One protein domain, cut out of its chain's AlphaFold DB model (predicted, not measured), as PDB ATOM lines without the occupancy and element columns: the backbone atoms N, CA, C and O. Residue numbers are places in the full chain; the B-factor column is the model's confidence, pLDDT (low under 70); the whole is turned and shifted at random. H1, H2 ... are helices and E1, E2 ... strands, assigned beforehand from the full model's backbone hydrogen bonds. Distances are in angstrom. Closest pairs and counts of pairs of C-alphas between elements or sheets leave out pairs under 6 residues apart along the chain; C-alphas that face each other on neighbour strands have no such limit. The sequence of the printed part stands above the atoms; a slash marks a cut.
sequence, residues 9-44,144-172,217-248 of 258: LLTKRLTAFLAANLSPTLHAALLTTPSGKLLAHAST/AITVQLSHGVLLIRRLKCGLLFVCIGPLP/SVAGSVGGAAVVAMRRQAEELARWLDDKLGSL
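Overview. This is residues 9 to 44, 144 to 172 and 217 to 248 of the 258 residues of an uncharacterized protein of Verticillium dahliae (UniProt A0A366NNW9). A twisted five-stranded sheet has two helices over one face, long H2 along E5 and E4 and short H1 over edge strand E2, in two layers; its other face is bare. The 97 printed residues run H1 E1 E2 E3 E4 E5 H2, class mixed. The antiparallel sheet has the order E2 E1 E5 E4 E3; E3 E4 E5 form a meander, each strand the antiparallel neighbour of the one before. The whole is compact, with a radius of gyration of the C-alphas of 13.2 A, yet elongated, spanning 43 by 24 by 22 A.

Along the chain. The strands are E2, residues 38 to 43, 13.5 A; E1, 28 to 32, 13.0 A; E5, 164 to 170, 19.9 A; E4, 152 to 158, 20.3 A; and E3, 144 to 149, 16.2 A. H1, residues 9 to 20, measures 16.9 A from C-alpha 9 at (3.583, 35.362, -53.006). H2, residues 222 to 246, measures 36.2 A, ending with C-alpha 246 at (-11.709, 34.871, -47.283).

Arrangement. In the sheet, N 30 and O 166 of E1 and E5 are 2.8 A apart, within hydrogen-bond range, as are N 167 and O 155 of E5 and E4, 2.8 A. Hairpin E1 and E2 has N 42 and O 29 at 2.8 A; hairpin E3 and E4 has N 147 and O 154 at 2.8 A. H2 has a height over the sheet of 9.0 A; its closest C-alphas to E5 are Ala 238 and Phe 165, 7.0 A. H1, on the same face, has a height of 7.4 A; its closest C-alphas to E2 are Ala 19 and Ala 42, 5.0 A. O i to N i+4 pairs within range number 7 of 8 in H1 and 20 of 21 in H2.

Size, cuts and confidence. The farthest C-alphas, Leu 9 and Gly 220, are 44.6 A apart. Residues 45 to 143 and 173 to 216 are not printed; the gaps are 22.9 A between C-alphas 44 and 144 and 16.3 A between C-alphas 172 and 217. Of the links printed whole, none is long. Mean pLDDT of the printed part is 77.4, with 21 residues under 70, among them 217 to 226.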
ATOM      1  N   LEU A   9       4.159  34.129 -52.463       52.78
ATOM      2  CA  LEU A   9       3.583  35.362 -53.006       52.78
ATOM      3  C   LEU A   9       2.598  36.032 -52.040       52.78
ATOM      4  O   LEU A   9       2.480  37.261 -52.051       52.78
ATOM      5  N   LEU A  10       1.925  35.254 -51.184       61.59
ATOM      6  CA  LEU A  10       0.908  35.791 -50.286       61.59
ATOM      7  C   LEU A  10       1.538  36.521 -49.106       61.59
ATOM      8  O   LEU A  10       1.186  37.666 -48.827       61.59
ATOM      9  N   THR A  11       2.529  35.895 -48.476       68.00
ATOM     10  CA  THR A  11       3.212  36.458 -47.312       68.00
ATOM     11  C   THR A  11       3.880  37.781 -47.648       68.00
ATOM     12  O   THR A  11       3.791  38.718 -46.867       68.00
ATOM     13  N   LYS A  12       4.475  37.917 -48.843       67.19
ATOM     14  CA  LYS A  12       5.134  39.168 -49.243       67.19
ATOM     15  C   LYS A  12       4.147  40.332 -49.363       67.19
ATOM     16  O   LYS A  12       4.430  41.420 -48.870       67.19
ATOM     17  N   ARG A  13       2.986  40.108 -49.989       74.50
ATOM     18  CA  ARG A  13       1.934  41.133 -50.109       74.50
ATOM     19  C   ARG A  13       1.279  41.436 -48.765       74.50
ATOM     20  O   ARG A  13       1.001  42.595 -48.487       74.50
ATOM     21  N   LEU A  14       1.072  40.417 -47.934       79.44
ATOM     22  CA  LEU A  14       0.450  40.567 -46.623       79.44
ATOM     23  C   LEU A  14       1.365  41.329 -45.664       79.44
ATOM     24  O   LEU A  14       0.931  42.302 -45.063       79.44
ATOM     25  N   THR A  15       2.642  40.963 -45.591       81.88
ATOM     26  CA  THR A  15       3.643  41.691 -44.801       81.88
ATOM     27  C   THR A  15       3.793  43.136 -45.277       81.88
ATOM     28  O   THR A  15       3.811  44.038 -44.447       81.88
ATOM     29  N   ALA A  16       3.839  43.383 -46.593       80.00
ATOM     30  CA  ALA A  16       3.897  44.744 -47.131       80.00
ATOM     31  C   ALA A  16       2.641  45.563 -46.790       80.00
ATOM     32  O   ALA A  16       2.749  46.732 -46.438       80.00
ATOM     33  N   PHE A  17       1.457  44.947 -46.850       83.56
ATOM     34  CA  PHE A  17       0.206  45.590 -46.454       83.56
ATOM     35  C   PHE A  17       0.178  45.907 -44.958       83.56
ATOM     36  O   PHE A  17      -0.156  47.028 -44.587       83.56
ATOM     37  N   LEU A  18       0.559  44.954 -44.104       86.50
ATOM     38  CA  LEU A  18       0.652  45.185 -42.664       86.50
ATOM     39  C   LEU A  18       1.611  46.341 -42.371       86.50
ATOM     40  O   LEU A  18       1.244  47.233 -41.621       86.50
ATOM     41  N   ALA A  19       2.780  46.365 -43.020       82.56
ATOM     42  CA  ALA A  19       3.768  47.431 -42.873       82.56
ATOM     43  C   ALA A  19       3.246  48.803 -43.333       82.56
ATOM     44  O   ALA A  19       3.491  49.798 -42.663       82.56
ATOM     45  N   ALA A  20       2.498  48.857 -44.440       84.06
ATOM     46  CA  ALA A  20       1.922  50.095 -44.967       84.06
ATOM     47  C   ALA A  20       0.798  50.678 -44.092       84.06
ATOM     48  O   ALA A  20       0.481  51.855 -44.220       84.06
ATOM     49  N   ASN A  21       0.196  49.861 -43.223       79.50
ATOM     50  CA  ASN A  21      -0.895  50.261 -42.331       79.50
ATOM     51  C   ASN A  21      -0.461  50.372 -40.862       79.50
ATOM     52  O   ASN A  21      -1.312  50.508 -39.977       79.50
ATOM     53  N   LEU A  22       0.847  50.305 -40.592       82.94
ATOM     54  CA  LEU A  22       1.373  50.667 -39.283       82.94
ATOM     55  C   LEU A  22       1.235  52.176 -39.098       82.94
ATOM     56  O   LEU A  22       1.545  52.970 -39.985       82.94
ATOM     57  N   SER A  23       0.761  52.558 -37.924       76.00
ATOM     58  CA  SER A  23       0.539  53.939 -37.514       76.00
ATOM     59  C   SER A  23       1.249  54.168 -36.177       76.00
ATOM     60  O   SER A  23       1.577  53.200 -35.489       76.00
ATOM     61  N   PRO A  24       1.456  55.418 -35.732       67.94
ATOM     62  CA  PRO A  24       1.963  55.682 -34.378       67.94
ATOM     63  C   PRO A  24       1.064  55.096 -33.271       67.94
ATOM     64  O   PRO A  24       1.500  54.906 -32.144       67.94
ATOM     65  N   THR A  25      -0.189  54.768 -33.595       70.25
ATOM     66  CA  THR A  25      -1.142  54.083 -32.712       70.25
ATOM     67  C   THR A  25      -1.088  52.551 -32.817       70.25
ATOM     68  O   THR A  25      -1.684  51.863 -31.991       70.25
ATOM     69  N   LEU A  26      -0.383  51.997 -33.809       79.94
ATOM     70  CA  LEU A  26      -0.274  50.565 -34.090       79.94
ATOM     71  C   LEU A  26       1.182  50.225 -34.469       79.94
ATOM     72  O   LEU A  26       1.548  50.179 -35.643       79.94
ATOM     73  N   HIS A  27       2.013  49.972 -33.457       80.69
ATOM     74  CA  HIS A  27       3.444  49.703 -33.617       80.69
ATOM     75  C   HIS A  27       3.755  48.374 -34.300       80.69
ATOM     76  O   HIS A  27       4.720  48.284 -35.060       80.69
ATOM     77  N   ALA A  28       2.975  47.329 -34.027       85.75
ATOM     78  CA  ALA A  28       3.213  46.022 -34.624       85.75
ATOM     79  C   ALA A  28       1.915  45.293 -34.944       85.75
ATOM     80  O   ALA A  28       0.995  45.245 -34.132       85.75
ATOM     81  N   ALA A  29       1.876  44.668 -36.113       88.25
ATOM     82  CA  ALA A  29       0.779  43.840 -36.570       88.25
ATOM     83  C   ALA A  29       1.310  42.459 -36.970       88.25
ATOM     84  O   ALA A  29       2.260  42.332 -37.746       88.25
ATOM     85  N   LEU A  30       0.693  41.412 -36.438       89.31
ATOM     86  CA  LEU A  30       1.060  40.023 -36.660       89.31
ATOM     87  C   LEU A  30      -0.163  39.228 -37.106       89.31
ATOM     88  O   LEU A  30      -1.284  39.452 -36.651       89.31
ATOM     89  N   LEU A  31       0.072  38.252 -37.974       88.62
ATOM     90  CA  LEU A  31      -0.921  37.274 -38.387       88.62
ATOM     91  C   LEU A  31      -0.429  35.882 -38.006       88.62
ATOM     92  O   LEU A  31       0.656  35.467 -38.425       88.62
ATOM     93  N   THR A  32      -1.217  35.161 -37.218       87.00
ATOM     94  CA  THR A  32      -0.842  33.867 -36.643       87.00
ATOM     95  C   THR A  32      -1.955  32.842 -36.833       87.00
ATOM     96  O   THR A  32      -3.127  33.183 -37.000       87.00
ATOM     97  N   THR A  33      -1.612  31.556 -36.845       85.69
ATOM     98  CA  THR A  33      -2.617  30.492 -36.731       85.69
ATOM     99  C   THR A  33      -3.059  30.338 -35.270       85.69
ATOM    100  O   THR A  33      -2.306  30.705 -34.364       85.69
ATOM    101  N   PRO A  34      -4.228  29.728 -35.001       76.94
ATOM    102  CA  PRO A  34      -4.632  29.363 -33.641       76.94
ATOM    103  C   PRO A  34      -3.625  28.455 -32.922       76.94
ATOM    104  O   PRO A  34      -3.553  28.469 -31.700       76.94
ATOM    105  N   SER A  35      -2.815  27.704 -33.675       78.88
ATOM    106  CA  SER A  35      -1.724  26.869 -33.156       78.88
ATOM    107  C   SER A  35      -0.476  27.667 -32.746       78.88
ATOM    108  O   SER A  35       0.502  27.072 -32.307       78.88
ATOM    109  N   GLY A  36      -0.457  28.990 -32.945       73.12
ATOM    110  CA  GLY A  36       0.689  29.855 -32.644       73.12
ATOM    111  C   GLY A  36       1.717  29.986 -33.775       73.12
ATOM    112  O   GLY A  36       2.773  30.588 -33.580       73.12
ATOM    113  N   LYS A  37       1.445  29.467 -34.982       80.19
ATOM    114  CA  LYS A  37       2.366  29.612 -36.123       80.19
ATOM    115  C   LYS A  37       2.277  31.030 -36.686       80.19
ATOM    116  O   LYS A  37       1.234  31.429 -37.195       80.19
ATOM    117  N   LEU A  38       3.381  31.772 -36.638       82.62
ATOM    118  CA  LEU A  38       3.478  33.109 -37.226       82.62
ATOM    119  C   LEU A  38       3.518  33.021 -38.761       82.62
ATOM    120  O   LEU A  38       4.422  32.405 -39.322       82.62
ATOM    121  N   LEU A  39       2.542  33.637 -39.429       82.56
ATOM    122  CA  LEU A  39       2.422  33.659 -40.890       82.56
ATOM    123  C   LEU A  39       3.023  34.929 -41.485       82.56
ATOM    124  O   LEU A  39       3.765  34.857 -42.458       82.56
ATOM    125  N   ALA A  40       2.726  36.082 -40.889       83.75
ATOM    126  CA  ALA A  40       3.257  37.373 -41.299       83.75
ATOM    127  C   ALA A  40       3.404  38.284 -40.084       83.75
ATOM    128  O   ALA A  40       2.661  38.161 -39.111       83.75
ATOM    129  N   HIS A  41       4.353  39.205 -40.146       84.94
ATOM    130  CA  HIS A  41       4.518  40.243 -39.140       84.94
ATOM    131  C   HIS A  41       5.041  41.505 -39.806       84.94
ATOM    132  O   HIS A  41       5.843  41.433 -40.737       84.94
ATOM    133  N   ALA A  42       4.612  42.645 -39.299       85.62
ATOM    134  CA  ALA A  42       5.218  43.932 -39.554       85.62
ATOM    135  C   ALA A  42       5.293  44.674 -38.223       85.62
ATOM    136  O   ALA A  42       4.363  44.622 -37.422       85.62
ATOM    137  N   SER A  43       6.409  45.339 -37.975       83.62
ATOM    138  CA  SER A  43       6.600  46.185 -36.804       83.62
ATOM    139  C   SER A  43       7.392  47.398 -37.242       83.62
ATOM    140  O   SER A  43       8.328  47.261 -38.032       83.62
ATOM    141  N   THR A  44       7.058  48.569 -36.716       74.44
ATOM    142  CA  THR A  44       7.949  49.719 -36.811       74.44
ATOM    143  C   THR A  44       9.185  49.396 -35.973       74.44
ATOM    144  O   THR A  44       9.024  48.995 -34.814       74.44
ATOM    145  N   ALA A 144     -13.097  39.357 -30.975       81.44
ATOM    146  CA  ALA A 144     -11.942  40.166 -30.617       81.44
ATOM    147  C   ALA A 144     -11.763  40.239 -29.093       81.44
ATOM    148  O   ALA A 144     -12.740  40.264 -28.348       81.44
ATOM    149  N   ILE A 145     -10.509  40.296 -28.655       85.88
ATOM    150  CA  ILE A 145     -10.068  40.443 -27.270       85.88
ATOM    151  C   ILE A 145      -9.106  41.626 -27.240       85.88
ATOM    152  O   ILE A 145      -8.209  41.727 -28.077       85.88
ATOM    153  N   THR A 146      -9.281  42.518 -26.275       85.00
ATOM    154  CA  THR A 146      -8.364  43.631 -26.033       85.00
ATOM    155  C   THR A 146      -7.736  43.437 -24.664       85.00
ATOM    156  O   THR A 146      -8.443  43.270 -23.676       85.00
ATOM    157  N   VAL A 147      -6.410  43.439 -24.615       84.88
ATOM    158  CA  VAL A 147      -5.612  43.245 -23.409       84.88
ATOM    159  C   VAL A 147      -4.836  44.530 -23.164       84.88
ATOM    160  O   VAL A 147      -4.008  44.928 -23.982       84.88
ATOM    161  N   GLN A 148      -5.123  45.195 -22.050       83.12
ATOM    162  CA  GLN A 148      -4.347  46.346 -21.603       83.12
ATOM    163  C   GLN A 148      -3.131  45.843 -20.824       83.12
ATOM    164  O   GLN A 148      -3.255  45.058 -19.886       83.12
ATOM    165  N   LEU A 149      -1.955  46.272 -21.253       76.81
ATOM    166  CA  LEU A 149      -0.667  46.028 -20.621       76.81
ATOM    167  C   LEU A 149      -0.179  47.350 -20.020       76.81
ATOM    168  O   LEU A 149      -0.556  48.423 -20.486       76.81
ATOM    169  N   SER A 150       0.728  47.293 -19.045       74.25
ATOM    170  CA  SER A 150       1.282  48.500 -18.408       74.25
ATOM    171  C   SER A 150       1.950  49.470 -19.394       74.25
ATOM    172  O   SER A 150       2.037  50.656 -19.113       74.25
ATOM    173  N   HIS A 151       2.403  48.971 -20.550       65.62
ATOM    174  CA  HIS A 151       3.119  49.743 -21.573       65.62
ATOM    175  C   HIS A 151       2.379  49.802 -22.923       65.62
ATOM    176  O   HIS A 151       2.960  50.212 -23.927       65.62
ATOM    177  N   GLY A 152       1.118  49.361 -22.996       75.81
ATOM    178  CA  GLY A 152       0.361  49.424 -24.246       75.81
ATOM    179  C   GLY A 152      -0.852  48.527 -24.324       75.81
ATOM    180  O   GLY A 152      -1.286  47.937 -23.342       75.81
ATOM    181  N   VAL A 153      -1.426  48.437 -25.517       81.69
ATOM    182  CA  VAL A 153      -2.642  47.666 -25.765       81.69
ATOM    183  C   VAL A 153      -2.384  46.610 -26.822       81.69
ATOM    184  O   VAL A 153      -1.854  46.885 -27.896       81.69
ATOM    185  N   LEU A 154      -2.789  45.385 -26.509       86.44
ATOM    186  CA  LEU A 154      -2.729  44.232 -27.390       86.44
ATOM    187  C   LEU A 154      -4.151  43.860 -27.819       86.44
ATOM    188  O   LEU A 154      -4.996  43.545 -26.986       86.44
ATOM    189  N   LEU A 155      -4.426  43.870 -29.120       87.94
ATOM    190  CA  LEU A 155      -5.713  43.466 -29.684       87.94
ATOM    191  C   LEU A 155      -5.554  42.159 -30.452       87.94
ATOM    192  O   LEU A 155      -4.697  42.056 -31.323       87.94
ATOM    193  N   ILE A 156      -6.389  41.170 -30.145       90.38
ATOM    194  CA  ILE A 156      -6.391  39.842 -30.763       90.38
ATOM    195  C   ILE A 156      -7.764  39.622 -31.390       90.38
ATOM    196  O   ILE A 156      -8.764  39.651 -30.683       90.38
ATOM    197  N   ARG A 157      -7.841  39.386 -32.699       87.88
ATOM    198  CA  ARG A 157      -9.099  39.186 -33.429       87.88
ATOM    199  C   ARG A 157      -9.052  37.933 -34.286       87.88
ATOM    200  O   ARG A 157      -8.113  37.736 -35.050       87.88
ATOM    201  N   ARG A 158     -10.087  37.097 -34.203       87.31
ATOM    202  CA  ARG A 158     -10.230  35.936 -35.084       87.31
ATOM    203  C   ARG A 158     -10.825  36.367 -36.418       87.31
ATOM    204  O   ARG A 158     -11.898  36.964 -36.466       87.31
ATOM    205  N   LEU A 159     -10.122  36.034 -37.488       87.50
ATOM    206  CA  LEU A 159     -10.579  36.206 -38.859       87.50
ATOM    207  C   LEU A 159     -11.470  35.017 -39.259       87.50
ATOM    208  O   LEU A 159     -11.334  33.903 -38.740       87.50
ATOM    209  N   LYS A 160     -12.376  35.224 -40.211       82.81
ATOM    210  CA  LYS A 160     -13.297  34.224 -40.776       82.81
ATOM    211  C   LYS A 160     -12.565  33.047 -41.414       82.81
ATOM    212  O   LYS A 160     -13.072  31.933 -41.378       82.81
ATOM    213  N   CYS A 161     -11.359  33.274 -41.936       76.06
ATOM    214  CA  CYS A 161     -10.482  32.227 -42.467       76.06
ATOM    215  C   CYS A 161      -9.864  31.322 -41.382       76.06
ATOM    216  O   CYS A 161      -9.114  30.407 -41.704       76.06
ATOM    217  N   GLY A 162     -10.159  31.560 -40.098       80.44
ATOM    218  CA  GLY A 162      -9.674  30.753 -38.979       80.44
ATOM    219  C   GLY A 162      -8.332  31.205 -38.403       80.44
ATOM    220  O   GLY A 162      -7.874  30.603 -37.438       80.44
ATOM    221  N   LEU A 163      -7.731  32.267 -38.941       87.31
ATOM    222  CA  LEU A 163      -6.487  32.861 -38.445       87.31
ATOM    223  C   LEU A 163      -6.739  33.885 -37.330       87.31
ATOM    224  O   LEU A 163      -7.855  34.374 -37.154       87.31
ATOM    225  N   LEU A 164      -5.686  34.219 -36.588       88.56
ATOM    226  CA  LEU A 164      -5.676  35.239 -35.546       88.56
ATOM    227  C   LEU A 164      -4.864  36.448 -36.014       88.56
ATOM    228  O   LEU A 164      -3.701  36.334 -36.401       88.56
ATOM    229  N   PHE A 165      -5.488  37.615 -35.969       89.31
ATOM    230  CA  PHE A 165      -4.862  38.906 -36.203       89.31
ATOM    231  C   PHE A 165      -4.520  39.553 -34.863       89.31
ATOM    232  O   PHE A 165      -5.389  39.679 -34.001       89.31
ATOM    233  N   VAL A 166      -3.263  39.950 -34.685       90.06
ATOM    234  CA  VAL A 166      -2.740  40.504 -33.434       90.06
ATOM    235  C   VAL A 166      -2.130  41.875 -33.706       90.06
ATOM    236  O   VAL A 166      -1.267  42.004 -34.567       90.06
ATOM    237  N   CYS A 167      -2.562  42.896 -32.974       89.00
ATOM    238  CA  CYS A 167      -2.038  44.259 -33.057       89.00
ATOM    239  C   CYS A 167      -1.507  44.719 -31.709       89.00
ATOM    240  O   CYS A 167      -2.149  44.487 -30.687       89.00
ATOM    241  N   ILE A 168      -0.384  45.425 -31.722       88.12
ATOM    242  CA  ILE A 168       0.262  46.010 -30.550       88.12
ATOM    243  C   ILE A 168       0.323  47.516 -30.770       88.12
ATOM    244  O   ILE A 168       1.007  47.982 -31.681       88.12
ATOM    245  N   GLY A 169      -0.400  48.267 -29.950       83.00
ATOM    246  CA  GLY A 169      -0.347  49.723 -29.906       83.00
ATOM    247  C   GLY A 169       0.367  50.178 -28.636       83.00
ATOM    248  O   GLY A 169       0.190  49.543 -27.590       83.00
ATOM    249  N   PRO A 170       1.177  51.247 -28.691       72.25
ATOM    250  CA  PRO A 170       1.650  51.881 -27.469       72.25
ATOM    251  C   PRO A 170       0.449  52.434 -26.699       72.25
ATOM    252  O   PRO A 170      -0.569  52.811 -27.287       72.25
ATOM    253  N   LEU A 171       0.557  52.492 -25.374       58.12
ATOM    254  CA  LEU A 171      -0.336  53.355 -24.610       58.12
ATOM    255  C   LEU A 171      -0.022  54.776 -25.099       58.12
ATOM    256  O   LEU A 171       1.156  55.043 -25.346       58.12
ATOM    257  N   PRO A 172      -1.001  55.673 -25.295       54.75
ATOM    258  CA  PRO A 172      -0.661  57.077 -25.448       54.75
ATOM    259  C   PRO A 172       0.121  57.470 -24.194       54.75
ATOM    260  O   PRO A 172      -0.458  57.616 -23.118       54.75
ATOM    261  N   SER A 217     -13.333  50.234 -17.340       40.16
ATOM    262  CA  SER A 217     -13.867  51.523 -17.728       40.16
ATOM    263  C   SER A 217     -12.729  52.512 -17.967       40.16
ATOM    264  O   SER A 217     -12.264  53.188 -17.060       40.16
ATOM    265  N   VAL A 218     -12.287  52.612 -19.220       43.72
ATOM    266  CA  VAL A 218     -11.503  53.749 -19.724       43.72
ATOM    267  C   VAL A 218     -12.409  54.798 -20.371       43.72
ATOM    268  O   VAL A 218     -11.909  55.747 -20.971       43.72
ATOM    269  N   ALA A 219     -13.734  54.658 -20.227       38.66
ATOM    270  CA  ALA A 219     -14.704  55.714 -20.494       38.66
ATOM    271  C   ALA A 219     -14.469  56.857 -19.489       38.66
ATOM    272  O   ALA A 219     -15.071  56.898 -18.423       38.66
ATOM    273  N   GLY A 220     -13.492  57.710 -19.801       43.31
ATOM    274  CA  GLY A 220     -13.083  58.858 -18.992       43.31
ATOM    275  C   GLY A 220     -11.569  59.083 -18.904       43.31
ATOM    276  O   GLY A 220     -11.153  60.173 -18.533       43.31
ATOM    277  N   SER A 221     -10.727  58.109 -19.268       47.56
ATOM    278  CA  SER A 221      -9.269  58.306 -19.278       47.56
ATOM    279  C   SER A 221      -8.810  58.808 -20.645       47.56
ATOM    280  O   SER A 221      -9.248  58.286 -21.671       47.56
ATOM    281  N   VAL A 222      -7.885  59.773 -20.667       52.56
ATOM    282  CA  VAL A 222      -7.217  60.306 -21.872       52.56
ATOM    283  C   VAL A 222      -6.644  59.172 -22.750       52.56
ATOM    284  O   VAL A 222      -6.553  59.304 -23.969       52.56
ATOM    285  N   GLY A 223      -6.379  57.996 -22.162       55.44
ATOM    286  CA  GLY A 223      -5.982  56.785 -22.880       55.44
ATOM    287  C   GLY A 223      -7.101  56.030 -23.611       55.44
ATOM    288  O   GLY A 223      -6.841  55.391 -24.628       55.44
ATOM    289  N   GLY A 224      -8.353  56.108 -23.154       59.41
ATOM    290  CA  GLY A 224      -9.478  55.338 -23.701       59.41
ATOM    291  C   GLY A 224      -9.829  55.706 -25.142       59.41
ATOM    292  O   GLY A 224     -10.091  54.822 -25.957       59.41
ATOM    293  N   ALA A 225      -9.752  56.993 -25.492       65.19
ATOM    294  CA  ALA A 225     -10.005  57.467 -26.852       65.19
ATOM    295  C   ALA A 225      -8.995  56.893 -27.864       65.19
ATOM    296  O   ALA A 225      -9.383  56.472 -28.956       65.19
ATOM    297  N   ALA A 226      -7.717  56.792 -27.483       69.88
ATOM    298  CA  ALA A 226      -6.680  56.193 -28.321       69.88
ATOM    299  C   ALA A 226      -6.896  54.684 -28.508       69.88
ATOM    300  O   ALA A 226      -6.747  54.177 -29.620       69.88
ATOM    301  N   VAL A 227      -7.320  53.970 -27.458       74.81
ATOM    302  CA  VAL A 227      -7.676  52.544 -27.556       74.81
ATOM    303  C   VAL A 227      -8.876  52.332 -28.477       74.81
ATOM    304  O   VAL A 227      -8.868  51.405 -29.285       74.81
ATOM    305  N   VAL A 228      -9.892  53.193 -28.407       79.69
ATOM    306  CA  VAL A 228     -11.066  53.132 -29.295       79.69
ATOM    307  C   VAL A 228     -10.675  53.427 -30.746       79.69
ATOM    308  O   VAL A 228     -11.113  52.712 -31.649       79.69
ATOM    309  N   ALA A 229      -9.809  54.417 -30.985       79.00
ATOM    310  CA  ALA A 229      -9.288  54.724 -32.316       79.00
ATOM    311  C   ALA A 229      -8.446  53.567 -32.886       79.00
ATOM    312  O   ALA A 229      -8.670  53.145 -34.023       79.00
ATOM    313  N   MET A 230      -7.540  53.000 -32.083       82.25
ATOM    314  CA  MET A 230      -6.742  51.825 -32.447       82.25
ATOM    315  C   MET A 230      -7.643  50.627 -32.740       82.25
ATOM    316  O   MET A 230      -7.452  49.945 -33.745       82.25
ATOM    317  N   ARG A 231      -8.653  50.381 -31.897       82.75
ATOM    318  CA  ARG A 231      -9.630  49.316 -32.116       82.75
ATOM    319  C   ARG A 231     -10.330  49.518 -33.452       82.75
ATOM    320  O   ARG A 231     -10.286  48.611 -34.268       82.75
ATOM    321  N   ARG A 232     -10.889  50.700 -33.725       84.69
ATOM    322  CA  ARG A 232     -11.561  51.006 -35.001       84.69
ATOM    323  C   ARG A 232     -10.666  50.716 -36.211       84.69
ATOM    324  O   ARG A 232     -11.107  50.042 -37.138       84.69
ATOM    325  N   GLN A 233      -9.408  51.156 -36.175       83.31
ATOM    326  CA  GLN A 233      -8.433  50.872 -37.236       83.31
ATOM    327  C   GLN A 233      -8.152  49.370 -37.362       83.31
ATOM    328  O   GLN A 233      -8.172  48.821 -38.461       83.31
ATOM    329  N   ALA A 234      -7.940  48.674 -36.246       85.56
ATOM    330  CA  ALA A 234      -7.708  47.235 -36.247       85.56
ATOM    331  C   ALA A 234      -8.921  46.450 -36.776       85.56
ATOM    332  O   ALA A 234      -8.745  45.424 -37.431       85.56
ATOM    333  N   GLU A 235     -10.147  46.921 -36.539       85.31
ATOM    334  CA  GLU A 235     -11.366  46.318 -37.084       85.31
ATOM    335  C   GLU A 235     -11.481  46.520 -38.601       85.31
ATOM    336  O   GLU A 235     -11.873  45.588 -39.307       85.31
ATOM    337  N   GLU A 236     -11.089  47.686 -39.116       88.19
ATOM    338  CA  GLU A 236     -11.032  47.952 -40.557       88.19
ATOM    339  C   GLU A 236      -9.987  47.065 -41.251       88.19
ATOM    340  O   GLU A 236     -10.299  46.405 -42.248       88.19
ATOM    341  N   LEU A 237      -8.787  46.959 -40.669       86.38
ATOM    342  CA  LEU A 237      -7.721  46.078 -41.154       86.38
ATOM    343  C   LEU A 237      -8.136  44.611 -41.101       86.38
ATOM    344  O   LEU A 237      -7.934  43.880 -42.067       86.38
ATOM    345  N   ALA A 238      -8.768  44.180 -40.009       86.75
ATOM    346  CA  ALA A 238      -9.286  42.825 -39.890       86.75
ATOM    347  C   ALA A 238     -10.354  42.537 -40.951       86.75
ATOM    348  O   ALA A 238     -10.323  41.473 -41.560       86.75
ATOM    349  N   ARG A 239     -11.257  43.489 -41.237       87.06
ATOM    350  CA  ARG A 239     -12.270  43.341 -42.294       87.06
ATOM    351  C   ARG A 239     -11.634  43.220 -43.677       87.06
ATOM    352  O   ARG A 239     -12.088  42.411 -44.481       87.06
ATOM    353  N   TRP A 240     -10.590  44.001 -43.951       88.00
ATOM    354  CA  TRP A 240      -9.843  43.911 -45.206       88.00
ATOM    355  C   TRP A 240      -9.101  42.577 -45.328       88.00
ATOM    356  O   TRP A 240      -9.158  41.925 -46.369       88.00
ATOM    357  N   LEU A 241      -8.448  42.135 -44.250       86.25
ATOM    358  CA  LEU A 241      -7.805  40.823 -44.185       86.25
ATOM    359  C   LEU A 241      -8.831  39.703 -44.373       86.25
ATOM    360  O   LEU A 241      -8.533  38.743 -45.068       86.25
ATOM    361  N   ASP A 242     -10.040  39.836 -43.831       87.00
ATOM    362  CA  ASP A 242     -11.142  38.896 -44.041       87.00
ATOM    363  C   ASP A 242     -11.619  38.833 -45.497       87.00
ATOM    364  O   ASP A 242     -11.896  37.744 -45.990       87.00
ATOM    365  N   ASP A 243     -11.699  39.958 -46.206       85.19
ATOM    366  CA  ASP A 243     -12.042  39.996 -47.637       85.19
ATOM    367  C   ASP A 243     -10.957  39.314 -48.490       85.19
ATOM    368  O   ASP A 243     -11.232  38.426 -49.310       85.19
ATOM    369  N   LYS A 244      -9.689  39.660 -48.229       79.38
ATOM    370  CA  LYS A 244      -8.539  39.132 -48.973       79.38
ATOM    371  C   LYS A 244      -8.234  37.674 -48.663       79.38
ATOM    372  O   LYS A 244      -7.974  36.915 -49.590       79.38
ATOM    373  N   LEU A 245      -8.256  37.274 -47.392       76.56
ATOM    374  CA  LEU A 245      -8.011  35.894 -46.958       76.56
ATOM    375  C   LEU A 245      -9.257  35.021 -47.096       76.56
ATOM    376  O   LEU A 245      -9.126  33.822 -47.302       76.56
ATOM    377  N   GLY A 246     -10.460  35.591 -47.026       66.75
ATOM    378  CA  GLY A 246     -11.709  34.871 -47.283       66.75
ATOM    379  C   GLY A 246     -11.845  34.426 -48.738       66.75
ATOM    380  O   GLY A 246     -12.338  33.331 -48.993       66.75
ATOM    381  N   SER A 247     -11.318  35.210 -49.684       67.56
ATOM    382  CA  SER A 247     -11.166  34.783 -51.086       67.56
ATOM    383  C   SER A 247     -10.150  33.642 -51.261       67.56
ATOM    384  O   SER A 247     -10.142  32.963 -52.283       67.56
ATOM    385  N   LEU A 248      -9.294  33.414 -50.261       55.66
ATOM    386  CA  LEU A 248      -8.230  32.412 -50.239       55.66
ATOM    387  C   LEU A 248      -8.583  31.329 -49.217       55.66
ATOM    388  O   LEU A 248      -7.856  31.108 -48.250       55.66
TER     389      LEU A 248